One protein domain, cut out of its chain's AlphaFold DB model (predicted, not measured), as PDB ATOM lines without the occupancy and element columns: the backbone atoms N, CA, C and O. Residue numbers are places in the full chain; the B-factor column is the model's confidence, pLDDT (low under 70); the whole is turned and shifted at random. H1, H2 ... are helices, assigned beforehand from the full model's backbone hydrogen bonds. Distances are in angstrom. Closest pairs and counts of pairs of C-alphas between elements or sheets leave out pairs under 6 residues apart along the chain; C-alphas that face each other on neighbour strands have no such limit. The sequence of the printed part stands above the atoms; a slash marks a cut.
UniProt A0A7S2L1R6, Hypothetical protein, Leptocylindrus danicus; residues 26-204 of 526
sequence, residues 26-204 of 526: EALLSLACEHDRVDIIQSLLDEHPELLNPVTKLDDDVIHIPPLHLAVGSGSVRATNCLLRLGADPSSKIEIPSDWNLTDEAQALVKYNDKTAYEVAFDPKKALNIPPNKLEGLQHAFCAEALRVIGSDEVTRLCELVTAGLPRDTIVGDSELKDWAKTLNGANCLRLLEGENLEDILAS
ATOM      1  N   GLU A  26      38.335 -57.339  98.088       94.50
ATOM      2  CA  GLU A  26      38.950 -57.320  99.410       94.50
ATOM      3  C   GLU A  26      39.754 -56.038  99.638       94.50
ATOM      4  O   GLU A  26      39.609 -55.381 100.678       94.50
ATOM      5  N   ALA A  27      40.549 -55.626  98.648       94.56
ATOM      6  CA  ALA A  27      41.245 -54.344  98.689       94.56
ATOM      7  C   ALA A  27      40.250 -53.175  98.803       94.56
ATOM      8  O   ALA A  27      40.460 -52.235  99.580       94.56
ATOM      9  N   LEU A  28      39.125 -53.250  98.079       96.62
ATOM     10  CA  LEU A  28      38.069 -52.243  98.150       96.62
ATOM     11  C   LEU A  28      37.370 -52.224  99.519       96.62
ATOM     12  O   LEU A  28      37.130 -51.141 100.062       96.62
ATOM     13  N   LEU A  29      37.080 -53.392 100.104       97.50
ATOM     14  CA  LEU A  29      36.492 -53.506 101.442       97.50
ATOM     15  C   LEU A  29      37.437 -52.957 102.516       97.50
ATOM     16  O   LEU A  29      37.004 -52.203 103.392       97.50
ATOM     17  N   SER A  30      38.728 -53.276 102.416       96.31
ATOM     18  CA  SER A  30      39.771 -52.763 103.308       96.31
ATOM     19  C   SER A  30      39.804 -51.234 103.287       96.31
ATOM     20  O   SER A  30      39.685 -50.591 104.333       96.31
ATOM     21  N   LEU A  31      39.835 -50.638 102.091       97.25
ATOM     22  CA  LEU A  31      39.808 -49.186 101.911       97.25
ATOM     23  C   LEU A  31      38.509 -48.560 102.453       97.25
ATOM     24  O   LEU A  31      38.531 -47.498 103.083       97.25
ATOM     25  N   ALA A  32      37.364 -49.216 102.249       98.06
ATOM     26  CA  ALA A  32      36.082 -48.750 102.768       98.06
ATOM     27  C   ALA A  32      36.047 -48.738 104.309       98.06
ATOM     28  O   ALA A  32      35.525 -47.788 104.904       98.06
ATOM     29  N   CYS A  33      36.653 -49.738 104.957       98.19
ATOM     30  CA  CYS A  33      36.790 -49.814 106.414       98.19
ATOM     31  C   CYS A  33      37.695 -48.706 106.968       98.19
ATOM     32  O   CYS A  33      37.341 -48.042 107.946       98.19
ATOM     33  N   GLU A  34      38.830 -48.441 106.322       97.38
ATOM     34  CA  GLU A  34      39.755 -47.374 106.726       97.38
ATOM     35  C   GLU A  34      39.139 -45.972 106.616       97.38
ATOM     36  O   GLU A  34      39.410 -45.103 107.446       97.38
ATOM     37  N   HIS A  35      38.269 -45.758 105.627       97.56
ATOM     38  CA  HIS A  35      37.650 -44.461 105.345       97.56
ATOM     39  C   HIS A  35      36.209 -44.307 105.851       97.56
ATOM     40  O   HIS A  35      35.538 -43.338 105.488       97.56
ATOM     41  N   ASP A  36      35.736 -45.218 106.704       97.75
ATOM     42  CA  ASP A  36      34.416 -45.142 107.350       97.75
ATOM     43  C   ASP A  36      33.233 -45.129 106.344       97.75
ATOM     44  O   ASP A  36      32.198 -44.492 106.566       97.75
ATOM     45  N   ARG A  37      33.384 -45.826 105.206       98.06
ATOM     46  CA  ARG A  37      32.417 -45.886 104.090       98.06
ATOM     47  C   ARG A  37      31.420 -47.034 104.240       98.06
ATOM     48  O   ARG A  37      31.472 -48.030 103.527       98.06
ATOM     49  N   VAL A  38      30.492 -46.868 105.182       97.69
ATOM     50  CA  VAL A  38      29.449 -47.858 105.522       97.69
ATOM     51  C   VAL A  38      28.616 -48.304 104.316       97.69
ATOM     52  O   VAL A  38      28.277 -49.475 104.219       97.69
ATOM     53  N   ASP A  39      28.323 -47.388 103.394       96.69
ATOM     54  CA  ASP A  39      27.568 -47.649 102.166       96.69
ATOM     55  C   ASP A  39      28.238 -48.708 101.279       96.69
ATOM     56  O   ASP A  39      27.584 -49.631 100.802       96.69
ATOM     57  N   ILE A  40      29.557 -48.598 101.109       97.44
ATOM     58  CA  ILE A  40      30.350 -49.530 100.300       97.44
ATOM     59  C   ILE A  40      30.528 -50.857 101.044       97.44
ATOM     60  O   ILE A  40      30.392 -51.911 100.435       97.44
ATOM     61  N   ILE A  41      30.777 -50.808 102.359       98.25
ATOM     62  CA  ILE A  41      30.905 -52.005 103.207       98.25
ATOM     63  C   ILE A  41      29.645 -52.871 103.108       98.25
ATOM     64  O   ILE A  41      29.752 -54.071 102.896       98.25
ATOM     65  N   GLN A  42      28.461 -52.264 103.240       97.38
ATOM     66  CA  GLN A  42      27.189 -52.982 103.142       97.38
ATOM     67  C   GLN A  42      27.000 -53.592 101.753       97.38
ATOM     68  O   GLN A  42      26.780 -54.791 101.657       97.38
ATOM     69  N   SER A  43      27.186 -52.803 100.689       96.62
ATOM     70  CA  SER A  43      27.039 -53.297  99.313       96.62
ATOM     71  C   SER A  43      27.971 -54.472  99.008       96.62
ATOM     72  O   SER A  43      27.543 -55.436  98.385       96.62
ATOM     73  N   LEU A  44      29.232 -54.406  99.448       97.69
ATOM     74  CA  LEU A  44      30.201 -55.477  99.212       97.69
ATOM     75  C   LEU A  44      29.880 -56.734 100.014       97.69
ATOM     76  O   LEU A  44      30.000 -57.824  99.479       97.69
ATOM     77  N   LEU A  45      29.475 -56.601 101.279       97.19
ATOM     78  CA  LEU A  45      29.170 -57.754 102.130       97.19
ATOM     79  C   LEU A  45      27.805 -58.384 101.832       97.19
ATOM     80  O   LEU A  45      27.610 -59.560 102.129       97.19
ATOM     81  N   ASP A  46      26.885 -57.634 101.226       95.88
ATOM     82  CA  ASP A  46      25.638 -58.176 100.683       95.88
ATOM     83  C   ASP A  46      25.916 -59.092  99.474       95.88
ATOM     84  O   ASP A  46      25.252 -60.118  99.309       95.88
ATOM     85  N   GLU A  47      26.906 -58.745  98.642       96.50
ATOM     86  CA  GLU A  47      27.340 -59.544  97.484       96.50
ATOM     87  C   GLU A  47      28.313 -60.673  97.876       96.50
ATOM     88  O   GLU A  47      28.225 -61.776  97.335       96.50
ATOM     89  N   HIS A  48      29.194 -60.411  98.847       96.44
ATOM     90  CA  HIS A  48      30.315 -61.260  99.262       96.44
ATOM     91  C   HIS A  48      30.394 -61.410 100.798       96.44
ATOM     92  O   HIS A  48      31.309 -60.881 101.445       96.44
ATOM     93  N   PRO A  49      29.444 -62.124 101.433       96.81
ATOM     94  CA  PRO A  49      29.388 -62.267 102.891       96.81
ATOM     95  C   PRO A  49      30.595 -63.008 103.491       96.81
ATOM     96  O   PRO A  49      30.905 -62.840 104.672       96.81
ATOM     97  N   GLU A  50      31.307 -63.810 102.697       95.19
ATOM     98  CA  GLU A  50      32.536 -64.505 103.088       95.19
ATOM     99  C   GLU A  50      33.676 -63.558 103.487       95.19
ATOM    100  O   GLU A  50      34.542 -63.948 104.275       95.19
ATOM    101  N   LEU A  51      33.656 -62.311 103.006       95.81
ATOM    102  CA  LEU A  51      34.670 -61.305 103.324       95.81
ATOM    103  C   LEU A  51      34.530 -60.739 104.743       95.81
ATOM    104  O   LEU A  51      35.440 -60.071 105.225       95.81
ATOM    105  N   LEU A  52      33.406 -60.982 105.430       96.44
ATOM    106  CA  LEU A  52      33.157 -60.440 106.768       96.44
ATOM    107  C   LEU A  52      34.111 -61.019 107.820       96.44
ATOM    108  O   LEU A  52      34.609 -60.292 108.678       96.44
ATOM    109  N   ASN A  53      34.339 -62.330 107.746       95.00
ATOM    110  CA  ASN A  53      35.176 -63.100 108.662       95.00
ATOM    111  C   ASN A  53      36.116 -63.981 107.825       95.00
ATOM    112  O   ASN A  53      35.914 -65.201 107.764       95.00
ATOM    113  N   PRO A  54      37.094 -63.377 107.122       89.75
ATOM    114  CA  PRO A  54      37.957 -64.115 106.217       89.75
ATOM    115  C   PRO A  54      38.713 -65.182 107.008       89.75
ATOM    116  O   PRO A  54      39.294 -64.912 108.062       89.75
ATOM    117  N   VAL A  55      38.687 -66.419 106.512       82.38
ATOM    118  CA  VAL A  55      39.452 -67.503 107.128       82.38
ATOM    119  C   VAL A  55      40.924 -67.205 106.884       82.38
ATOM    120  O   VAL A  55      41.354 -67.147 105.736       82.38
ATOM    121  N   THR A  56      41.701 -67.061 107.953       70.50
ATOM    122  CA  THR A  56      43.158 -66.903 107.915       70.50
ATOM    123  C   THR A  56      43.825 -68.205 107.454       70.50
ATOM    124  O   THR A  56      44.462 -68.921 108.224       70.50
ATOM    125  N   LYS A  57      43.645 -68.580 106.186       68.75
ATOM    126  CA  LYS A  57      44.423 -69.659 105.578       68.75
ATOM    127  C   LYS A  57      45.769 -69.090 105.158       68.75
ATOM    128  O   LYS A  57      45.833 -68.131 104.404       68.75
ATOM    129  N   LEU A  58      46.837 -69.706 105.651       63.94
ATOM    130  CA  LEU A  58      48.228 -69.332 105.374       63.94
ATOM    131  C   LEU A  58      48.716 -69.777 103.984       63.94
ATOM    132  O   LEU A  58      49.909 -69.691 103.714       63.94
ATOM    133  N   ASP A  59      47.840 -70.302 103.128       68.12
ATOM    134  CA  ASP A  59      48.267 -71.075 101.958       68.12
ATOM    135  C   ASP A  59      48.874 -70.212 100.825       68.12
ATOM    136  O   ASP A  59      49.586 -70.770  99.994       68.12
ATOM    137  N   ASP A  60      48.687 -68.881 100.829       70.81
ATOM    138  CA  ASP A  60      49.021 -68.007  99.684       70.81
ATOM    139  C   ASP A  60      49.935 -66.796  99.989       70.81
ATOM    140  O   ASP A  60      49.977 -65.856  99.201       70.81
ATOM    141  N   ASP A  61      50.690 -66.770 101.098       79.06
ATOM    142  CA  ASP A  61      51.565 -65.623 101.449       79.06
ATOM    143  C   ASP A  61      50.816 -64.255 101.515       79.06
ATOM    144  O   ASP A  61      51.421 -63.181 101.504       79.06
ATOM    145  N   VAL A  62      49.484 -64.251 101.613       84.56
ATOM    146  CA  VAL A  62      48.678 -63.035 101.793       84.56
ATOM    147  C   VAL A  62      48.055 -63.067 103.183       84.56
ATOM    148  O   VAL A  62      47.296 -63.968 103.535       84.56
ATOM    149  N   ILE A  63      48.412 -62.088 104.016       87.81
ATOM    150  CA  ILE A  63      47.838 -61.938 105.355       87.81
ATOM    151  C   ILE A  63      46.526 -61.171 105.222       87.81
ATOM    152  O   ILE A  63      46.525 -59.951 105.054       87.81
ATOM    153  N   HIS A  64      45.417 -61.888 105.355       90.69
ATOM    154  CA  HIS A  64      44.086 -61.297 105.410       90.69
ATOM    155  C   HIS A  64      43.830 -60.701 106.798       90.69
ATOM    156  O   HIS A  64      43.910 -61.390 107.820       90.69
ATOM    157  N   ILE A  65      43.529 -59.403 106.846       94.25
ATOM    158  CA  ILE A  65      43.178 -58.703 108.085       94.25
ATOM    159  C   ILE A  65      41.655 -58.625 108.141       94.25
ATOM    160  O   ILE A  65      41.064 -58.028 107.241       94.25
ATOM    161  N   PRO A  66      41.000 -59.156 109.190       96.25
ATOM    162  CA  PRO A  66      39.561 -59.030 109.326       96.25
ATOM    163  C   PRO A  66      39.117 -57.561 109.206       96.25
ATOM    164  O   PRO A  66      39.713 -56.687 109.854       96.25
ATOM    165  N   PRO A  67      38.055 -57.265 108.432       97.81
ATOM    166  CA  PRO A  67      37.582 -55.897 108.213       97.81
ATOM    167  C   PRO A  67      37.348 -55.110 109.510       97.81
ATOM    168  O   PRO A  67      37.594 -53.903 109.576       97.81
ATOM    169  N   LEU A  68      36.918 -55.795 110.578       98.25
ATOM    170  CA  LEU A  68      36.692 -55.181 111.886       98.25
ATOM    171  C   LEU A  68      37.990 -54.650 112.519       98.25
ATOM    172  O   LEU A  68      37.992 -53.534 113.039       98.25
ATOM    173  N   HIS A  69      39.107 -55.382 112.431       97.38
ATOM    174  CA  HIS A  69      40.410 -54.918 112.930       97.38
ATOM    175  C   HIS A  69      40.902 -53.693 112.161       97.38
ATOM    176  O   HIS A  69      41.432 -52.768 112.781       97.38
ATOM    177  N   LEU A  70      40.692 -53.652 110.840       97.25
ATOM    178  CA  LEU A  70      41.020 -52.490 110.006       97.25
ATOM    179  C   LEU A  70      40.202 -51.255 110.402       97.25
ATOM    180  O   LEU A  70      40.769 -50.179 110.618       97.25
ATOM    181  N   ALA A  71      38.882 -51.406 110.546       98.12
ATOM    182  CA  ALA A  71      37.992 -50.317 110.942       98.12
ATOM    183  C   ALA A  71      38.352 -49.764 112.332       98.12
ATOM    184  O   ALA A  71      38.463 -48.546 112.510       98.12
ATOM    185  N   VAL A  72      38.608 -50.647 113.302       97.69
ATOM    186  CA  VAL A  72      39.007 -50.255 114.659       97.69
ATOM    187  C   VAL A  72      40.394 -49.605 114.659       97.69
ATOM    188  O   VAL A  72      40.572 -48.534 115.244       97.69
ATOM    189  N   GLY A  73      41.362 -50.192 113.951       96.94
ATOM    190  CA  GLY A  73      42.731 -49.684 113.850       96.94
ATOM    191  C   GLY A  73      42.837 -48.294 113.215       96.94
ATOM    192  O   GLY A  73      43.754 -47.535 113.539       96.94
ATOM    193  N   SER A  74      41.878 -47.941 112.357       97.12
ATOM    194  CA  SER A  74      41.761 -46.623 111.711       97.12
ATOM    195  C   SER A  74      40.884 -45.628 112.492       97.12
ATOM    196  O   SER A  74      40.806 -44.438 112.160       97.12
ATOM    197  N   GLY A  75      40.227 -46.079 113.566       97.38
ATOM    198  CA  GLY A  75      39.272 -45.270 114.322       97.38
ATOM    199  C   GLY A  75      38.031 -44.899 113.502       97.38
ATOM    200  O   GLY A  75      37.551 -43.763 113.596       97.38
ATOM    201  N   SER A  76      37.561 -45.813 112.652       98.31
ATOM    202  CA  SER A  76      36.362 -45.680 111.816       98.31
ATOM    203  C   SER A  76      35.144 -46.179 112.589       98.31
ATOM    204  O   SER A  76      34.792 -47.361 112.568       98.31
ATOM    205  N   VAL A  77      34.534 -45.275 113.356       98.25
ATOM    206  CA  VAL A  77      33.476 -45.604 114.322       98.25
ATOM    207  C   VAL A  77      32.226 -46.166 113.637       98.25
ATOM    208  O   VAL A  77      31.629 -47.117 114.144       98.25
ATOM    209  N   ARG A  78      31.818 -45.614 112.486       98.00
ATOM    210  CA  ARG A  78      30.588 -46.042 111.800       98.00
ATOM    211  C   ARG A  78      30.782 -47.393 111.122       98.00
ATOM    212  O   ARG A  78      29.898 -48.236 111.224       98.00
ATOM    213  N   ALA A  79      31.935 -47.611 110.491       98.44
ATOM    214  CA  ALA A  79      32.326 -48.895 109.922       98.44
ATOM    215  C   ALA A  79      32.405 -49.976 111.004       98.44
ATOM    216  O   ALA A  79      31.816 -51.035 110.834       98.44
ATOM    217  N   THR A  80      33.030 -49.682 112.152       98.56
ATOM    218  CA  THR A  80      33.097 -50.612 113.296       98.56
ATOM    219  C   THR A  80      31.699 -51.016 113.768       98.56
ATOM    220  O   THR A  80      31.408 -52.201 113.897       98.56
ATOM    221  N   ASN A  81      30.803 -50.044 113.977       98.12
ATOM    222  CA  ASN A  81      29.418 -50.310 114.382       98.12
ATOM    223  C   ASN A  81      28.662 -51.136 113.323       98.12
ATOM    224  O   ASN A  81      27.977 -52.097 113.661       98.12
ATOM    225  N   CYS A  82      28.827 -50.804 112.038       98.12
ATOM    226  CA  CYS A  82      28.240 -51.566 110.937       98.12
ATOM    227  C   CYS A  82      28.716 -53.027 110.937       98.12
ATOM    228  O   CYS A  82      27.892 -53.934 110.960       98.12
ATOM    229  N   LEU A  83      30.029 -53.256 110.981       98.50
ATOM    230  CA  LEU A  83      30.627 -54.592 110.945       98.50
ATOM    231  C   LEU A  83      30.219 -55.443 112.156       98.50
ATOM    232  O   LEU A  83      29.890 -56.614 111.990       98.50
ATOM    233  N   LEU A  84      30.164 -54.857 113.358       98.31
ATOM    234  CA  LEU A  84      29.668 -55.550 114.554       98.31
ATOM    235  C   LEU A  84      28.215 -56.016 114.384       98.31
ATOM    236  O   LEU A  84      27.916 -57.165 114.709       98.31
ATOM    237  N   ARG A  85      27.349 -55.162 113.822       97.06
ATOM    238  CA  ARG A  85      25.942 -55.486 113.528       97.06
ATOM    239  C   ARG A  85      25.777 -56.517 112.418       97.06
ATOM    240  O   ARG A  85      24.812 -57.272 112.446       97.06
ATOM    241  N   LEU A  86      26.696 -56.541 111.453       97.31
ATOM    242  CA  LEU A  86      26.732 -57.550 110.393       97.31
ATOM    243  C   LEU A  86      27.258 -58.907 110.888       97.31
ATOM    244  O   LEU A  86      27.158 -59.886 110.160       97.31
ATOM    245  N   GLY A  87      27.771 -58.991 112.122       97.38
ATOM    246  CA  GLY A  87      28.254 -60.241 112.713       97.38
ATOM    247  C   GLY A  87      29.755 -60.489 112.535       97.38
ATOM    248  O   GLY A  87      30.191 -61.633 112.627       97.38
ATOM    249  N   ALA A  88      30.562 -59.449 112.292       97.94
ATOM    250  CA  ALA A  88      32.022 -59.585 112.310       97.94
ATOM    251  C   ALA A  88      32.482 -60.086 113.687       97.94
ATOM    252  O   ALA A  88      32.042 -59.545 114.702       97.94
ATOM    253  N   ASP A  89      33.342 -61.095 113.753       97.56
ATOM    254  CA  ASP A  89      33.825 -61.669 115.009       97.56
ATOM    255  C   ASP A  89      34.885 -60.759 115.667       97.56
ATOM    256  O   ASP A  89      35.990 -60.603 115.141       97.56
ATOM    257  N   PRO A  90      34.596 -60.150 116.835       97.94
ATOM    258  CA  PRO A  90      35.555 -59.305 117.536       97.94
ATOM    259  C   PRO A  90      36.677 -60.101 118.213       97.94
ATOM    260  O   PRO A  90      37.712 -59.513 118.530       97.94
ATOM    261  N   SER A  91      36.472 -61.400 118.464       97.25
ATOM    262  CA  SER A  91      37.397 -62.270 119.198       97.25
ATOM    263  C   SER A  91      38.501 -62.866 118.323       97.25
ATOM    264  O   SER A  91      39.521 -63.315 118.849       97.25
ATOM    265  N   SER A  92      38.329 -62.811 117.001       95.88
ATOM    266  CA  SER A  92      39.320 -63.251 116.024       95.88
ATOM    267  C   SER A  92      40.674 -62.576 116.255       95.88
ATOM    268  O   SER A  92      40.775 -61.358 116.437       95.88
ATOM    269  N   LYS A  93      41.737 -63.381 116.243       95.00
ATOM    270  CA  LYS A  93      43.126 -62.939 116.390       95.00
ATOM    271  C   LYS A  93      43.881 -63.169 115.095       95.00
ATOM    272  O   LYS A  93      43.742 -64.215 114.469       95.00
ATOM    273  N   ILE A  94      44.701 -62.196 114.719       91.25
ATOM    274  CA  ILE A  94      45.559 -62.302 113.540       91.25
ATOM    275  C   ILE A  94      46.896 -62.888 113.990       91.25
ATOM    276  O   ILE A  94      47.596 -62.284 114.806       91.25
ATOM    277  N   GLU A  95      47.252 -64.054 113.461       89.50
ATOM    278  CA  GLU A  95      48.558 -64.674 113.680       89.50
ATOM    279  C   GLU A  95      49.490 -64.293 112.528       89.50
ATOM    280  O   GLU A  95      49.311 -64.738 111.396       89.50
ATOM    281  N   ILE A  96      50.482 -63.446 112.805       87.56
ATOM    282  CA  ILE A  96      51.510 -63.081 111.825       87.56
ATOM    283  C   ILE A  96      52.715 -64.013 112.021       87.56
ATOM    284  O   ILE A  96      53.298 -64.009 113.113       87.56
ATOM    285  N   PRO A  97      53.125 -64.790 110.997       88.62
ATOM    286  CA  PRO A  97      54.297 -65.655 111.082       88.62
ATOM    287  C   PRO A  97      55.554 -64.876 111.485       88.62
ATOM    288  O   PRO A  97      55.882 -63.830 110.926       88.62
ATOM    289  N   SER A  98      56.282 -65.385 112.480       85.75
ATOM    290  CA  SER A  98      57.470 -64.715 113.031       85.75
ATOM    291  C   SER A  98      58.668 -64.656 112.072       85.75
ATOM    292  O   SER A  98      59.615 -63.912 112.320       85.75
ATOM    293  N   ASP A  99      58.649 -65.452 111.006       85.06
ATOM    294  CA  ASP A  99      59.650 -65.519 109.941       85.06
ATOM    295  C   ASP A  99      59.361 -64.577 108.761       85.06
ATOM    296  O   ASP A  99      60.189 -64.467 107.854       85.06
ATOM    297  N   TRP A 100      58.243 -63.842 108.796       82.25
ATOM    298  CA  TRP A 100      57.923 -62.828 107.798       82.25
ATOM    299  C   TRP A 100      58.973 -61.707 107.822       82.25
ATOM    300  O   TRP A 100      59.016 -60.883 108.742       82.25
ATOM    301  N   ASN A 101      59.859 -61.680 106.819       75.06
ATOM    302  CA  ASN A 101      60.891 -60.650 106.688       75.06
ATOM    303  C   ASN A 101      60.219 -59.275 106.618       75.06
ATOM    304  O   ASN A 101      59.527 -58.971 105.649       75.06
ATOM    305  N   LEU A 102      60.418 -58.459 107.659       69.62
ATOM    306  CA  LEU A 102      59.730 -57.185 107.833       69.62
ATOM    307  C   LEU A 102      60.110 -56.182 106.736       69.62
ATOM    308  O   LEU A 102      61.035 -55.385 106.902       69.62
ATOM    309  N   THR A 103      59.367 -56.187 105.633       83.19
ATOM    310  CA  THR A 103      59.201 -54.992 104.806       83.19
ATOM    311  C   THR A 103      58.582 -53.880 105.663       83.19
ATOM    312  O   THR A 103      57.968 -54.140 106.704       83.19
ATOM    313  N   ASP A 104      58.741 -52.620 105.253       81.44
ATOM    314  CA  ASP A 104      58.127 -51.489 105.967       81.44
ATOM    315  C   ASP A 104      56.592 -51.644 106.072       81.44
ATOM    316  O   ASP A 104      55.990 -51.240 107.066       81.44
ATOM    317  N   GLU A 105      55.967 -52.313 105.099       80.44
ATOM    318  CA  GLU A 105      54.542 -52.675 105.101       80.44
ATOM    319  C   GLU A 105      54.206 -53.693 106.201       80.44
ATOM    320  O   GLU A 105      53.258 -53.497 106.962       80.44
ATOM    321  N   ALA A 106      55.028 -54.732 106.376       81.94
ATOM    322  CA  ALA A 106      54.836 -55.722 107.434       81.94
ATOM    323  C   ALA A 106      54.949 -55.106 108.842       81.94
ATOM    324  O   ALA A 106      54.249 -55.533 109.760       81.94
ATOM    325  N   GLN A 107      55.760 -54.055 109.027       84.56
ATOM    326  CA  GLN A 107      55.821 -53.334 110.309       84.56
ATOM    327  C   GLN A 107      54.485 -52.677 110.679       84.56
ATOM    328  O   GLN A 107      54.145 -52.619 111.863       84.56
ATOM    329  N   ALA A 108      53.703 -52.222 109.693       86.62
ATOM    330  CA  ALA A 108      52.373 -51.671 109.942       86.62
ATOM    331  C   ALA A 108      51.385 -52.742 110.433       86.62
ATOM    332  O   ALA A 108      50.457 -52.408 111.173       86.62
ATOM    333  N   LEU A 109      51.609 -54.015 110.084       89.94
ATOM    334  CA  LEU A 109      50.774 -55.151 110.484       89.94
ATOM    335  C   LEU A 109      51.087 -55.674 111.886       89.94
ATOM    336  O   LEU A 109      50.195 -56.175 112.565       89.94
ATOM    337  N   VAL A 110      52.315 -55.475 112.379       90.62
ATOM    338  CA  VAL A 110      52.737 -55.891 113.734       90.62
ATOM    339  C   VAL A 110      51.809 -55.349 114.828       90.62
ATOM    340  O   VAL A 110      51.683 -55.956 115.893       90.62
ATOM    341  N   LYS A 111      51.129 -54.222 114.581       92.12
ATOM    342  CA  LYS A 111      50.166 -53.639 115.527       92.12
ATOM    343  C   LYS A 111      48.916 -54.503 115.745       92.12
ATOM    344  O   LYS A 111      48.269 -54.327 116.772       92.12
ATOM    345  N   TYR A 112      48.606 -55.415 114.824       93.31
ATOM    346  CA  TYR A 112      47.456 -56.318 114.882       93.31
ATOM    347  C   TYR A 112      47.804 -57.737 115.363       93.31
ATOM    348  O   TYR A 112      46.902 -58.515 115.661       93.31
ATOM    349  N   ASN A 113      49.094 -58.079 115.443       93.56
ATOM    350  CA  ASN A 113      49.538 -59.434 115.765       93.56
ATOM    351  C   ASN A 113      49.088 -59.881 117.164       93.56
ATOM    352  O   ASN A 113      49.391 -59.191 118.142       93.56
ATOM    353  N   ASP A 114      48.442 -61.047 117.246       94.19
ATOM    354  CA  ASP A 114      47.905 -61.651 118.477       94.19
ATOM    355  C   ASP A 114      46.991 -60.696 119.267       94.19
ATOM    356  O   ASP A 114      46.956 -60.695 120.498       94.19
ATOM    357  N   LYS A 115      46.256 -59.844 118.545       95.19
ATOM    358  CA  LYS A 115      45.267 -58.942 119.130       95.19
ATOM    359  C   LYS A 115      43.884 -59.194 118.567       95.19
ATOM    360  O   LYS A 115      43.702 -59.395 117.365       95.19
ATOM    361  N   THR A 116      42.907 -59.122 119.452       97.06
ATOM    362  CA  THR A 116      41.492 -59.047 119.083       97.06
ATOM    363  C   THR A 116      41.149 -57.645 118.576       97.06
ATOM    364  O   THR A 116      41.915 -56.693 118.765       97.06
ATOM    365  N   ALA A 117      39.972 -57.472 117.972       97.00
ATOM    366  CA  ALA A 117      39.562 -56.159 117.474       97.00
ATOM    367  C   ALA A 117      39.498 -55.107 118.598       97.00
ATOM    368  O   ALA A 117      39.904 -53.965 118.404       97.00
ATOM    369  N   TYR A 118      39.042 -55.487 119.795       97.25
ATOM    370  CA  TYR A 118      38.957 -54.572 120.935       97.25
ATOM    371  C   TYR A 118      40.350 -54.222 121.494       97.25
ATOM    372  O   TYR A 118      40.655 -53.050 121.729       97.25
ATOM    373  N   GLU A 119      41.249 -55.201 121.632       97.00
ATOM    374  CA  GLU A 119      42.622 -54.974 122.113       97.00
ATOM    375  C   GLU A 119      43.445 -54.070 121.183       97.00
ATOM    376  O   GLU A 119      44.354 -53.369 121.638       97.00
ATOM    377  N   VAL A 120      43.134 -54.042 119.884       96.25
ATOM    378  CA  VAL A 120      43.763 -53.117 118.927       96.25
ATOM    379  C   VAL A 120      43.542 -51.652 119.335       96.25
ATOM    380  O   VAL A 120      44.477 -50.854 119.239       96.25
ATOM    381  N   ALA A 121      42.353 -51.293 119.829       95.56
ATOM    382  CA  ALA A 121      42.047 -49.926 120.261       95.56
ATOM    383  C   ALA A 121      42.381 -49.654 121.735       95.56
ATOM    384  O   ALA A 121      42.855 -48.562 122.054       95.56
ATOM    385  N   PHE A 122      42.138 -50.619 122.627       96.38
ATOM    386  CA  PHE A 122      42.090 -50.372 124.074       96.38
ATOM    387  C   PHE A 122      43.239 -50.997 124.883       96.38
ATOM    388  O   PHE A 122      43.264 -50.845 126.102       96.38
ATOM    389  N   ASP A 123      44.213 -51.670 124.255       94.44
ATOM    390  CA  ASP A 123      45.381 -52.204 124.974       94.44
ATOM    391  C   ASP A 123      46.241 -51.065 125.566       94.44
ATOM    392  O   ASP A 123      46.888 -50.323 124.816       94.44
ATOM    393  N   PRO A 124      46.348 -50.945 126.905       88.94
ATOM    394  CA  PRO A 124      47.073 -49.852 127.550       88.94
ATOM    395  C   PRO A 124      48.581 -49.872 127.264       88.94
ATOM    396  O   PRO A 124      49.253 -48.857 127.442       88.94
ATOM    397  N   LYS A 125      49.145 -51.012 126.838       91.88
ATOM    398  CA  LYS A 125      50.585 -51.145 126.568       91.88
ATOM    399  C   LYS A 125      50.974 -50.643 125.182       91.88
ATOM    400  O   LYS A 125      52.133 -50.287 124.972       91.88
ATOM    401  N   LYS A 126      50.041 -50.671 124.230       84.62
ATOM    402  CA  LYS A 126      50.276 -50.372 122.811       84.62
ATOM    403  C   LYS A 126      49.038 -49.740 122.178       84.62
ATOM    404  O   LYS A 126      48.616 -50.163 121.102       84.62
ATOM    405  N   ALA A 127      48.452 -48.759 122.858       76.50
ATOM    406  CA  ALA A 127      47.317 -48.029 122.320       76.50
ATOM    407  C   ALA A 127      47.742 -47.336 121.020       76.50
ATOM    408  O   ALA A 127      48.774 -46.656 120.965       76.50
ATOM    409  N   LEU A 128      46.961 -47.539 119.962       87.88
ATOM    410  CA  LEU A 128      47.134 -46.795 118.723       87.88
ATOM    411  C   LEU A 128      46.920 -45.303 118.991       87.88
ATOM    412  O   LEU A 128      46.205 -44.918 119.915       87.88
ATOM    413  N   ASN A 129      47.524 -44.448 118.166       93.31
ATOM    414  CA  ASN A 129      47.327 -42.998 118.241       93.31
ATOM    415  C   ASN A 129      45.945 -42.603 117.680       93.31
ATOM    416  O   ASN A 129      45.842 -41.874 116.692       93.31
ATOM    417  N   ILE A 130      44.884 -43.153 118.269       95.25
ATOM    418  CA  ILE A 130      43.493 -42.866 117.938       95.25
ATOM    419  C   ILE A 130      43.070 -41.646 118.769       95.25
ATOM    420  O   ILE A 130      43.243 -41.644 119.990       95.25
ATOM    421  N   PRO A 131      42.511 -40.598 118.139       95.56
ATOM    422  CA  PRO A 131      41.961 -39.452 118.854       95.56
ATOM    423  C   PRO A 131      40.956 -39.868 119.948       95.56
ATOM    424  O   PRO A 131      40.113 -40.727 119.680       95.56
ATOM    425  N   PRO A 132      40.966 -39.249 121.147       95.38
ATOM    426  CA  PRO A 132      40.104 -39.661 122.263       95.38
ATOM    427  C   PRO A 132      38.607 -39.705 121.929       95.38
ATOM    428  O   PRO A 132      37.909 -40.622 122.343       95.38
ATOM    429  N   ASN A 133      38.121 -38.764 121.114       93.56
ATOM    430  CA  ASN A 133      36.729 -38.727 120.656       93.56
ATOM    431  C   ASN A 133      36.354 -39.931 119.772       93.56
ATOM    432  O   ASN A 133      35.222 -40.404 119.807       93.56
ATOM    433  N   LYS A 134      37.297 -40.434 118.968       96.38
ATOM    434  CA  LYS A 134      37.099 -41.657 118.183       96.38
ATOM    435  C   LYS A 134      37.158 -42.893 119.073       96.38
ATOM    436  O   LYS A 134      36.380 -43.811 118.854       96.38
ATOM    437  N   LEU A 135      38.039 -42.901 120.073       96.62
ATOM    438  CA  LEU A 135      38.154 -43.997 121.036       96.62
ATOM    439  C   LEU A 135      36.855 -44.183 121.839       96.62
ATOM    440  O   LEU A 135      36.363 -45.301 121.952       96.62
ATOM    441  N   GLU A 136      36.257 -43.084 122.303       96.50
ATOM    442  CA  GLU A 136      34.935 -43.080 122.944       96.50
ATOM    443  C   GLU A 136      33.845 -43.595 121.989       96.50
ATOM    444  O   GLU A 136      33.046 -44.454 122.351       96.50
ATOM    445  N   GLY A 137      33.854 -43.149 120.726       97.25
ATOM    446  CA  GLY A 137      32.930 -43.651 119.706       97.25
ATOM    447  C   GLY A 137      33.060 -45.159 119.450       97.25
ATOM    448  O   GLY A 137      32.048 -45.849 119.325       97.25
ATOM    449  N   LEU A 138      34.287 -45.687 119.410       98.06
ATOM    450  CA  LEU A 138      34.539 -47.126 119.305       98.06
ATOM    451  C   LEU A 138      34.013 -47.864 120.541       98.06
ATOM    452  O   LEU A 138      33.336 -48.878 120.396       98.06
ATOM    453  N   GLN A 139      34.259 -47.336 121.744       97.56
ATOM    454  CA  GLN A 139      33.765 -47.929 122.988       97.56
ATOM    455  C   GLN A 139      32.235 -48.004 122.981       97.56
ATOM    456  O   GLN A 139      31.669 -49.055 123.280       97.56
ATOM    457  N   HIS A 140      31.567 -46.930 122.554       97.56
ATOM    458  CA  HIS A 140      30.119 -46.906 122.373       97.56
ATOM    459  C   HIS A 140      29.633 -47.934 121.345       97.56
ATOM    460  O   HIS A 140      28.594 -48.545 121.575       97.56
ATOM    461  N   ALA A 141      30.363 -48.175 120.250       98.00
ATOM    462  CA  ALA A 141      29.990 -49.197 119.269       98.00
ATOM    463  C   ALA A 141      30.004 -50.615 119.875       98.00
ATOM    464  O   ALA A 141      29.028 -51.348 119.720       98.00
ATOM    465  N   PHE A 142      31.053 -50.976 120.625       98.44
ATOM    466  CA  PHE A 142      31.126 -52.266 121.329       98.44
ATOM    467  C   PHE A 142      30.059 -52.394 122.427       98.44
ATOM    468  O   PHE A 142      29.411 -53.433 122.534       98.44
ATOM    469  N   CYS A 143      29.832 -51.336 123.213       98.19
ATOM    470  CA  CYS A 143      28.806 -51.330 124.260       98.19
ATOM    471  C   CYS A 143      27.390 -51.445 123.680       98.19
ATOM    472  O   CYS A 143      26.560 -52.172 124.222       98.19
ATOM    473  N   ALA A 144      27.111 -50.756 122.570       97.94
ATOM    474  CA  ALA A 144      25.823 -50.830 121.890       97.94
ATOM    475  C   ALA A 144      25.541 -52.244 121.362       97.94
ATOM    476  O   ALA A 144      24.423 -52.734 121.517       97.94
ATOM    477  N   GLU A 145      26.548 -52.913 120.790       98.25
ATOM    478  CA  GLU A 145      26.409 -54.309 120.365       98.25
ATOM    479  C   GLU A 145      26.211 -55.242 121.569       98.25
ATOM    480  O   GLU A 145      25.307 -56.073 121.547       98.25
ATOM    481  N   ALA A 146      26.956 -55.055 122.665       98.38
ATOM    482  CA  ALA A 146      26.758 -55.832 123.891       98.38
ATOM    483  C   ALA A 146      25.325 -55.703 124.441       98.38
ATOM    484  O   ALA A 146      24.707 -56.708 124.781       98.38
ATOM    485  N   LEU A 147      24.758 -54.490 124.479       98.06
ATOM    486  CA  LEU A 147      23.374 -54.272 124.914       98.06
ATOM    487  C   LEU A 147      22.346 -54.915 123.971       98.06
ATOM    488  O   LEU A 147      21.371 -55.496 124.448       98.06
ATOM    489  N   ARG A 148      22.561 -54.852 122.648       98.00
ATOM    490  CA  ARG A 148      21.701 -55.520 121.650       98.00
ATOM    491  C   ARG A 148      21.657 -57.032 121.888       98.00
ATOM    492  O   ARG A 148      20.579 -57.629 121.920       98.00
ATOM    493  N   VAL A 149      22.835 -57.621 122.072       97.94
ATOM    494  CA  VAL A 149      23.056 -59.048 122.322       97.94
ATOM    495  C   VAL A 149      22.425 -59.478 123.644       97.94
ATOM    496  O   VAL A 149      21.739 -60.495 123.693       97.94
ATOM    497  N   ILE A 150      22.587 -58.682 124.705       98.12
ATOM    498  CA  ILE A 150      21.940 -58.908 126.003       98.12
ATOM    499  C   ILE A 150      20.413 -58.879 125.868       98.12
ATOM    500  O   ILE A 150      19.746 -59.776 126.376       98.12
ATOM    501  N   GLY A 151      19.861 -57.890 125.160       96.06
ATOM    502  CA  GLY A 151      18.415 -57.775 124.945       96.06
ATOM    503  C   GLY A 151      17.805 -58.928 124.144       96.06
ATOM    504  O   GLY A 151      16.603 -59.160 124.239       96.06
ATOM    505  N   SER A 152      18.628 -59.660 123.390       95.69
ATOM    506  CA  SER A 152      18.226 -60.847 122.622       95.69
ATOM    507  C   SER A 152      18.699 -62.165 123.262       95.69
ATOM    508  O   SER A 152      18.485 -63.228 122.687       95.69
ATOM    509  N   ASP A 153      19.341 -62.099 124.436       97.06
ATOM    510  CA  ASP A 153      19.985 -63.211 125.157       97.06
ATOM    511  C   ASP A 153      20.937 -64.073 124.287       97.06
ATOM    512  O   ASP A 153      21.048 -65.290 124.449       97.06
ATOM    513  N   GLU A 154      21.652 -63.439 123.348       97.62
ATOM    514  CA  GLU A 154      22.609 -64.072 122.425       97.62
ATOM    515  C   GLU A 154      23.956 -64.386 123.122       97.62
ATOM    516  O   GLU A 154      24.997 -63.789 122.843       97.62
ATOM    517  N   VAL A 155      23.957 -65.349 124.051       97.75
ATOM    518  CA  VAL A 155      25.107 -65.634 124.935       97.75
ATOM    519  C   VAL A 155      26.431 -65.897 124.199       97.75
ATOM    520  O   VAL A 155      27.480 -65.429 124.644       97.75
ATOM    521  N   THR A 156      26.409 -66.587 123.053       97.69
ATOM    522  CA  THR A 156      27.618 -66.868 122.260       97.69
ATOM    523  C   THR A 156      28.262 -65.580 121.756       97.69
ATOM    524  O   THR A 156      29.463 -65.380 121.929       97.69
ATOM    525  N   ARG A 157      27.452 -64.661 121.223       97.75
ATOM    526  CA  ARG A 157      27.924 -63.375 120.706       97.75
ATOM    527  C   ARG A 157      28.450 -62.472 121.822       97.75
ATOM    528  O   ARG A 157      29.446 -61.774 121.642       97.75
ATOM    529  N   LEU A 158      27.836 -62.519 123.008       98.31
ATOM    530  CA  LEU A 158      28.362 -61.806 124.177       98.31
ATOM    531  C   LEU A 158      29.707 -62.390 124.620       98.31
ATOM    532  O   LEU A 158      30.610 -61.645 124.997       98.31
ATOM    533  N   CYS A 159      29.856 -63.715 124.547       98.00
ATOM    534  CA  CYS A 159      31.110 -64.390 124.855       98.00
ATOM    535  C   CYS A 159      32.225 -63.976 123.896       98.00
ATOM    536  O   CYS A 159      33.332 -63.728 124.365       98.00
ATOM    537  N   GLU A 160      31.951 -63.825 122.598       97.75
ATOM    538  CA  GLU A 160      32.917 -63.287 121.628       97.75
ATOM    539  C   GLU A 160      33.382 -61.877 122.025       97.75
ATOM    540  O   GLU A 160      34.581 -61.625 122.091       97.75
ATOM    541  N   LEU A 161      32.465 -60.968 122.379       98.19
ATOM    542  CA  LEU A 161      32.812 -59.607 122.822       98.19
ATOM    543  C   LEU A 161      33.670 -59.605 124.098       98.19
ATOM    544  O   LEU A 161      34.667 -58.889 124.183       98.19
ATOM    545  N   VAL A 162      33.304 -60.419 125.091       98.12
ATOM    546  CA  VAL A 162      34.060 -60.544 126.349       98.12
ATOM    547  C   VAL A 162      35.427 -61.189 126.104       98.12
ATOM    548  O   VAL A 162      36.426 -60.741 126.662       98.12
ATOM    549  N   THR A 163      35.498 -62.197 125.231       97.44
ATOM    550  CA  THR A 163      36.750 -62.860 124.821       97.44
ATOM    551  C   THR A 163      37.638 -61.913 124.024       97.44
ATOM    552  O   THR A 163      38.858 -61.953 124.163       97.44
ATOM    553  N   ALA A 164      37.037 -60.996 123.263       97.44
ATOM    554  CA  ALA A 164      37.747 -59.904 122.618       97.44
ATOM    555  C   ALA A 164      38.392 -58.938 123.627       97.44
ATOM    556  O   ALA A 164      39.246 -58.154 123.240       97.44
ATOM    557  N   GLY A 165      38.036 -58.983 124.910       97.19
ATOM    558  CA  GLY A 165      38.605 -58.124 125.947       97.19
ATOM    559  C   GLY A 165      37.671 -57.009 126.414       97.19
ATOM    560  O   GLY A 165      38.119 -56.146 127.170       97.19
ATOM    561  N   LEU A 166      36.389 -57.024 126.017       97.69
ATOM    562  CA  LEU A 166      35.376 -56.146 126.609       97.69
ATOM    563  C   LEU A 166      35.212 -56.492 128.104       97.69
ATOM    564  O   LEU A 166      34.827 -57.624 128.425       97.69
ATOM    565  N   PRO A 167      35.478 -55.559 129.037       98.00
ATOM    566  CA  PRO A 167      35.372 -55.842 130.465       98.00
ATOM    567  C   PRO A 167      33.937 -56.195 130.876       98.00
ATOM    568  O   PRO A 167      32.973 -55.563 130.440       98.00
ATOM    569  N   ARG A 168      33.773 -57.190 131.753       97.81
ATOM    570  CA  ARG A 168      32.440 -57.622 132.226       97.81
ATOM    571  C   ARG A 168      31.761 -56.585 133.120       97.81
ATOM    572  O   ARG A 168      30.544 -56.600 133.262       97.81
ATOM    573  N   ASP A 169      32.564 -55.722 133.727       97.75
ATOM    574  CA  ASP A 169      32.207 -54.579 134.564       97.75
ATOM    575  C   ASP A 169      32.116 -53.269 133.762       97.75
ATOM    576  O   ASP A 169      32.147 -52.182 134.333       97.75
ATOM    577  N   THR A 170      32.000 -53.346 132.429       97.62
ATOM    578  CA  THR A 170      31.769 -52.156 131.602       97.62
ATOM    579  C   THR A 170      30.485 -51.447 132.037       97.62
ATOM    580  O   THR A 170      29.409 -52.048 132.085       97.62
ATOM    581  N   ILE A 171      30.611 -50.154 132.326       97.81
ATOM    582  CA  ILE A 171      29.501 -49.267 132.675       97.81
ATOM    583  C   ILE A 171      28.967 -48.634 131.388       97.81
ATOM    584  O   ILE A 171      29.729 -48.038 130.625       97.81
ATOM    585  N   VAL A 172      27.659 -48.755 131.156       96.81
ATOM    586  CA  VAL A 172      26.961 -48.136 130.023       96.81
ATOM    587  C   VAL A 172      25.827 -47.271 130.562       96.81
ATOM    588  O   VAL A 172      24.852 -47.784 131.119       96.81
ATOM    589  N   GLY A 173      25.965 -45.951 130.412       94.62
ATOM    590  CA  GLY A 173      25.128 -44.989 131.130       94.62
ATOM    591  C   GLY A 173      25.462 -45.013 132.623       94.62
ATOM    592  O   GLY A 173      26.619 -44.821 132.988       94.62
ATOM    593  N   ASP A 174      24.465 -45.311 133.456       95.25
ATOM    594  CA  ASP A 174      24.589 -45.336 134.922       95.25
ATOM    595  C   ASP A 174      24.580 -46.761 135.507       95.25
ATOM    596  O   ASP A 174      24.352 -46.954 136.701       95.25
ATOM    597  N   SER A 175      24.749 -47.793 134.676       97.69
ATOM    598  CA  SER A 175      24.609 -49.193 135.100       97.69
ATOM    599  C   SER A 175      25.631 -50.106 134.427       97.69
ATOM    600  O   SER A 175      26.054 -49.864 133.294       97.69
ATOM    601  N   GLU A 176      26.038 -51.167 135.123       98.25
ATOM    602  CA  GLU A 176      26.930 -52.190 134.569       98.25
ATOM    603  C   GLU A 176      26.182 -53.088 133.568       98.25
ATOM    604  O   GLU A 176      24.959 -53.245 133.635       98.25
ATOM    605  N   LEU A 177      26.911 -53.763 132.671       98.12
ATOM    606  CA  LEU A 177      26.317 -54.739 131.742       98.12
ATOM    607  C   LEU A 177      25.492 -55.830 132.453       98.12
ATOM    608  O   LEU A 177      24.496 -56.301 131.908       98.12
ATOM    609  N   LYS A 178      25.864 -56.212 133.679       98.19
ATOM    610  CA  LYS A 178      25.113 -57.182 134.498       98.19
ATOM    611  C   LYS A 178      23.736 -56.664 134.897       98.19
ATOM    612  O   LYS A 178      22.761 -57.413 134.868       98.19
ATOM    613  N   ASP A 179      23.649 -55.391 135.262       97.75
ATOM    614  CA  ASP A 179      22.385 -54.765 135.648       97.75
ATOM    615  C   ASP A 179      21.481 -54.589 134.429       97.75
ATOM    616  O   ASP A 179      20.276 -54.844 134.502       97.75
ATOM    617  N   TRP A 180      22.069 -54.279 133.271       98.00
ATOM    618  CA  TRP A 180      21.361 -54.311 131.994       98.00
ATOM    619  C   TRP A 180      20.862 -55.711 131.637       98.00
ATOM    620  O   TRP A 180      19.721 -55.839 131.206       98.00
ATOM    621  N   ALA A 181      21.644 -56.768 131.868       97.81
ATOM    622  CA  ALA A 181      21.199 -58.140 131.625       97.81
ATOM    623  C   ALA A 181      20.011 -58.551 132.501       97.81
ATOM    624  O   ALA A 181      19.078 -59.180 132.004       97.81
ATOM    625  N   LYS A 182      19.979 -58.118 133.767       96.56
ATOM    626  CA  LYS A 182      18.796 -58.274 134.630       96.56
ATOM    627  C   LYS A 182      17.603 -57.484 134.089       96.56
ATOM    628  O   LYS A 182      16.514 -58.032 133.952       96.56
ATOM    629  N   THR A 183      17.821 -56.214 133.751       96.00
ATOM    630  CA  THR A 183      16.772 -55.288 133.287       96.00
ATOM    631  C   THR A 183      16.145 -55.732 131.965       96.00
ATOM    632  O   THR A 183      14.936 -55.634 131.785       96.00
ATOM    633  N   LEU A 184      16.962 -56.245 131.044       94.62
ATOM    634  CA  LEU A 184      16.552 -56.712 129.719       94.62
ATOM    635  C   LEU A 184      16.194 -58.206 129.691       94.62
ATOM    636  O   LEU A 184      15.898 -58.734 128.624       94.62
ATOM    637  N   ASN A 185      16.190 -58.878 130.847       95.12
ATOM    638  CA  ASN A 185      15.836 -60.291 130.990       95.12
ATOM    639  C   ASN A 185      16.723 -61.260 130.169       95.12
ATOM    640  O   ASN A 185      16.264 -62.315 129.731       95.12
ATOM    641  N   GLY A 186      18.001 -60.921 129.981       96.44
ATOM    642  CA  GLY A 186      19.005 -61.776 129.335       96.44
ATOM    643  C   GLY A 186      19.663 -62.719 130.343       96.44
ATOM    644  O   GLY A 186      20.780 -62.460 130.792       96.44
ATOM    645  N   ALA A 187      18.962 -63.777 130.767       96.44
ATOM    646  CA  ALA A 187      19.429 -64.646 131.854       96.44
ATOM    647  C   ALA A 187      20.704 -65.433 131.521       96.44
ATOM    648  O   ALA A 187      21.554 -65.608 132.396       96.44
ATOM    649  N   ASN A 188      20.860 -65.913 130.286       97.38
ATOM    650  CA  ASN A 188      22.062 -66.652 129.902       97.38
ATOM    651  C   ASN A 188      23.252 -65.694 129.749       97.38
ATOM    652  O   ASN A 188      24.353 -65.998 130.209       97.38
ATOM    653  N   CYS A 189      23.015 -64.495 129.212       97.81
ATOM    654  CA  CYS A 189      24.000 -63.416 129.205       97.81
ATOM    655  C   CYS A 189      24.412 -62.986 130.624       97.81
ATOM    656  O   CYS A 189      25.598 -62.776 130.878       97.81
ATOM    657  N   LEU A 190      23.472 -62.899 131.574       97.75
ATOM    658  CA  LEU A 190      23.772 -62.582 132.973       97.75
ATOM    659  C   LEU A 190      24.704 -63.629 133.598       97.75
ATOM    660  O   LEU A 190      25.729 -63.256 134.168       97.75
ATOM    661  N   ARG A 191      24.398 -64.921 133.429       97.56
ATOM    662  CA  ARG A 191      25.240 -66.037 133.903       97.56
ATOM    663  C   ARG A 191      26.665 -65.953 133.350       97.56
ATOM    664  O   ARG A 191      27.638 -66.080 134.096       97.56
ATOM    665  N   LEU A 192      26.798 -65.649 132.058       98.06
ATOM    666  CA  LEU A 192      28.099 -65.451 131.417       98.06
ATOM    667  C   LEU A 192      28.869 -64.269 132.035       98.06
ATOM    668  O   LEU A 192      30.065 -64.380 132.321       98.06
ATOM    669  N   LEU A 193      28.200 -63.137 132.276       97.94
ATOM    670  CA  LEU A 193      28.811 -61.953 132.894       97.94
ATOM    671  C   LEU A 193      29.178 -62.182 134.371       97.94
ATOM    672  O   LEU A 193      30.160 -61.616 134.858       97.94
ATOM    673  N   GLU A 194      28.432 -63.025 135.088       97.50
ATOM    674  CA  GLU A 194      28.761 -63.499 136.442       97.50
ATOM    675  C   GLU A 194      29.944 -64.477 136.461       97.50
ATOM    676  O   GLU A 194      30.593 -64.659 137.491       97.50
ATOM    677  N   GLY A 195      30.304 -65.006 135.292       97.12
ATOM    678  CA  GLY A 195      31.514 -65.776 135.056       97.12
ATOM    679  C   GLY A 195      31.332 -67.274 135.001       97.12
ATOM    680  O   GLY A 195      32.321 -67.998 135.114       97.12
ATOM    681  N   GLU A 196      30.106 -67.726 134.776       97.31
ATOM    682  CA  GLU A 196      29.854 -69.101 134.386       97.31
ATOM    683  C   GLU A 196      30.425 -69.392 132.990       97.31
ATOM    684  O   GLU A 196      30.554 -68.501 132.145       97.31
ATOM    685  N   ASN A 197      30.822 -70.644 132.765       97.19
ATOM    686  CA  ASN A 197      31.387 -71.065 131.493       97.19
ATOM    687  C   ASN A 197      30.285 -71.170 130.420       97.19
ATOM    688  O   ASN A 197      29.198 -71.691 130.678       97.19
ATOM    689  N   LEU A 198      30.583 -70.706 129.202       96.50
ATOM    690  CA  LEU A 198      29.710 -70.798 128.037       96.50
ATOM    691  C   LEU A 198      29.213 -72.232 127.790       96.50
ATOM    692  O   LEU A 198      28.030 -72.411 127.509       96.50
ATOM    693  N   GLU A 199      30.070 -73.253 127.924       96.50
ATOM    694  CA  GLU A 199      29.654 -74.643 127.681       96.50
ATOM    695  C   GLU A 199      28.557 -75.108 128.652       96.50
ATOM    696  O   GLU A 199      27.607 -75.779 128.240       96.50
ATOM    697  N   ASP A 200      28.646 -74.707 129.921       96.56
ATOM    698  CA  ASP A 200      27.668 -75.055 130.955       96.56
ATOM    699  C   ASP A 200      26.337 -74.316 130.739       96.56
ATOM    700  O   ASP A 200      25.254 -74.890 130.906       96.56
ATOM    701  N   ILE A 201      26.405 -73.054 130.299       95.44
ATOM    702  CA  ILE A 201      25.221 -72.251 129.964       95.44
ATOM    703  C   ILE A 201      24.484 -72.860 128.767       95.44
ATOM    704  O   ILE A 201      23.265 -73.032 128.820       95.44
ATOM    705  N   LEU A 202      25.211 -73.244 127.712       94.12
ATOM    706  CA  LEU A 202      24.631 -73.867 126.519       94.12
ATOM    707  C   LEU A 202      24.091 -75.280 126.791       94.12
ATOM    708  O   LEU A 202      23.103 -75.684 126.178       94.12
ATOM    709  N   ALA A 203      24.698 -76.031 127.716       95.81
ATOM    710  CA  ALA A 203      24.212 -77.351 128.119       95.81
ATOM    711  C   ALA A 203      22.927 -77.285 128.965       95.81
ATOM    712  O   ALA A 203      22.134 -78.227 128.954       95.81
ATOM    713  N   SER A 204      22.720 -76.190 129.701       94.69
ATOM    714  CA  SER A 204      21.562 -75.976 130.577       94.69
ATOM    715  C   SER A 204      20.961 -74.582 130.367       94.69
ATOM    716  O   SER A 204      21.063 -73.738 131.265       94.69
TER     717      SER A 204
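Overview. This is residues 26 to 204 of the 526 residues of the protein "Hypothetical protein" of Leptocylindrus danicus (UniProt A0A7S2L1R6). A stack of helices: H1, H3 and H6 make one row and H2, H4 and H7 a second row beside it, the last of these being the longest helix. Near the far end of H7 a cluster of H8, H9, H10 and H11 continues the stack, while H5 and the far parts of two long links lie beyond the first row, on its side away from the second. The 179 printed residues hold eleven named helices, H1 to H11 in order along the chain, and no named strand; the class is all helix, and the packing is mostly aligned, with 11 of 12 touching pairs at a shallow tilt. The whole is compact, with a radius of gyration of the C-alphas of 16.7 A and spans of 49 by 38 by 33 A.

Along the chain. Begin with H7, residues 132 to 151: find C-alpha 132 at (40.104, -39.661, 122.263), from which the helix runs 28.4 A to C-alpha 151 at (18.415, -57.775, 124.945). Before it come H4, residues 77 to 86, 14.3 A long, and H3, residues 67 to 73. Go back to the first printed C-alpha, Glu 26 at (38.950, -57.320, 99.410), where H1 begins; it spans residues 26 to 34 over 12.4 A, and H2 follows at residues 38 to 47 over 14.3 A. Between H4 and H7 look for H5, residues 104 to 112, 14.7 A long, and H6, residues 117 to 122. After H7 come H8, residues 155 to 163, 12.0 A long, then H9, residues 177 to 183, H10, residues 187 to 194, and H11, residues 198 to 203, which ends at C-alpha 203 at (24.212, -77.351, 128.119).

Arrangement. Start at Ala 141 in H7: its C-alpha is 5.0 A from that of Asn 81, the closest pair of H7 and H4, which touch at a shallow tilt of 20 degrees and run the same way. H4 touches H2, closest at the C-alphas of Val 38 and Ala 79, 5.4 A. H3 and H4 form a helical hairpin, closest at the C-alphas of Ala 71 and Thr 80, 5.4 A. H1 and H2 form another, closest at Leu 29 and Ile 41, with C-alphas 6.0 A apart. H3 touches H1, closest at the C-alphas of Cys 33 and Ala 71, 4.7 A. H3 also touches H6, running the same way at a shallow tilt of 7 degrees, with the C-alphas of His 69 and Ala 117 closest at 4.8 A. H5 touches no helix. H7 and H8 form a helical hairpin, in which H7 touches H8 with residues 142 to 150 alone, the C-alphas of Ala 146 and Leu 158 being closest at 6.2 A. Residues 146 to 151 alone touch H9, at a steep tilt of 38 degrees; the closest C-alphas, of Ile 150 and Ala 181, are 5.7 A apart. H9 and H10 form a helical hairpin, closest at the C-alphas of Ala 181 and Leu 190, 5.3 A. H10 touches H8, the C-alphas of Val 155 and Cys 189 being closest at 4.9 A. H10 and H11 also form a helical hairpin, closest at the C-alphas of Asn 188 and Ile 201, 6.4 A. Every O i to N i+4 pair is within hydrogen-bond range in H1, H2, H3, H4, H7, H8, H9, H10 and H11. In H6 it is 1 of 2, and in H5 1 of 5, beside 5 of 6 O i to N i+3 pairs.

Size, cuts and confidence. The two C-alphas farthest apart, of Asn 101 and Thr 183, are 51.8 A from each other. The printed part has no cut. Its long links are H2 to H3, H4 to H5 and H8 to H9; in the last, residues 171 to 172 pair with residues 175 to 176, antiparallel. Mean pLDDT of the printed part is 94.3; look for values under 70 at residues 57 to 59 and residue 102.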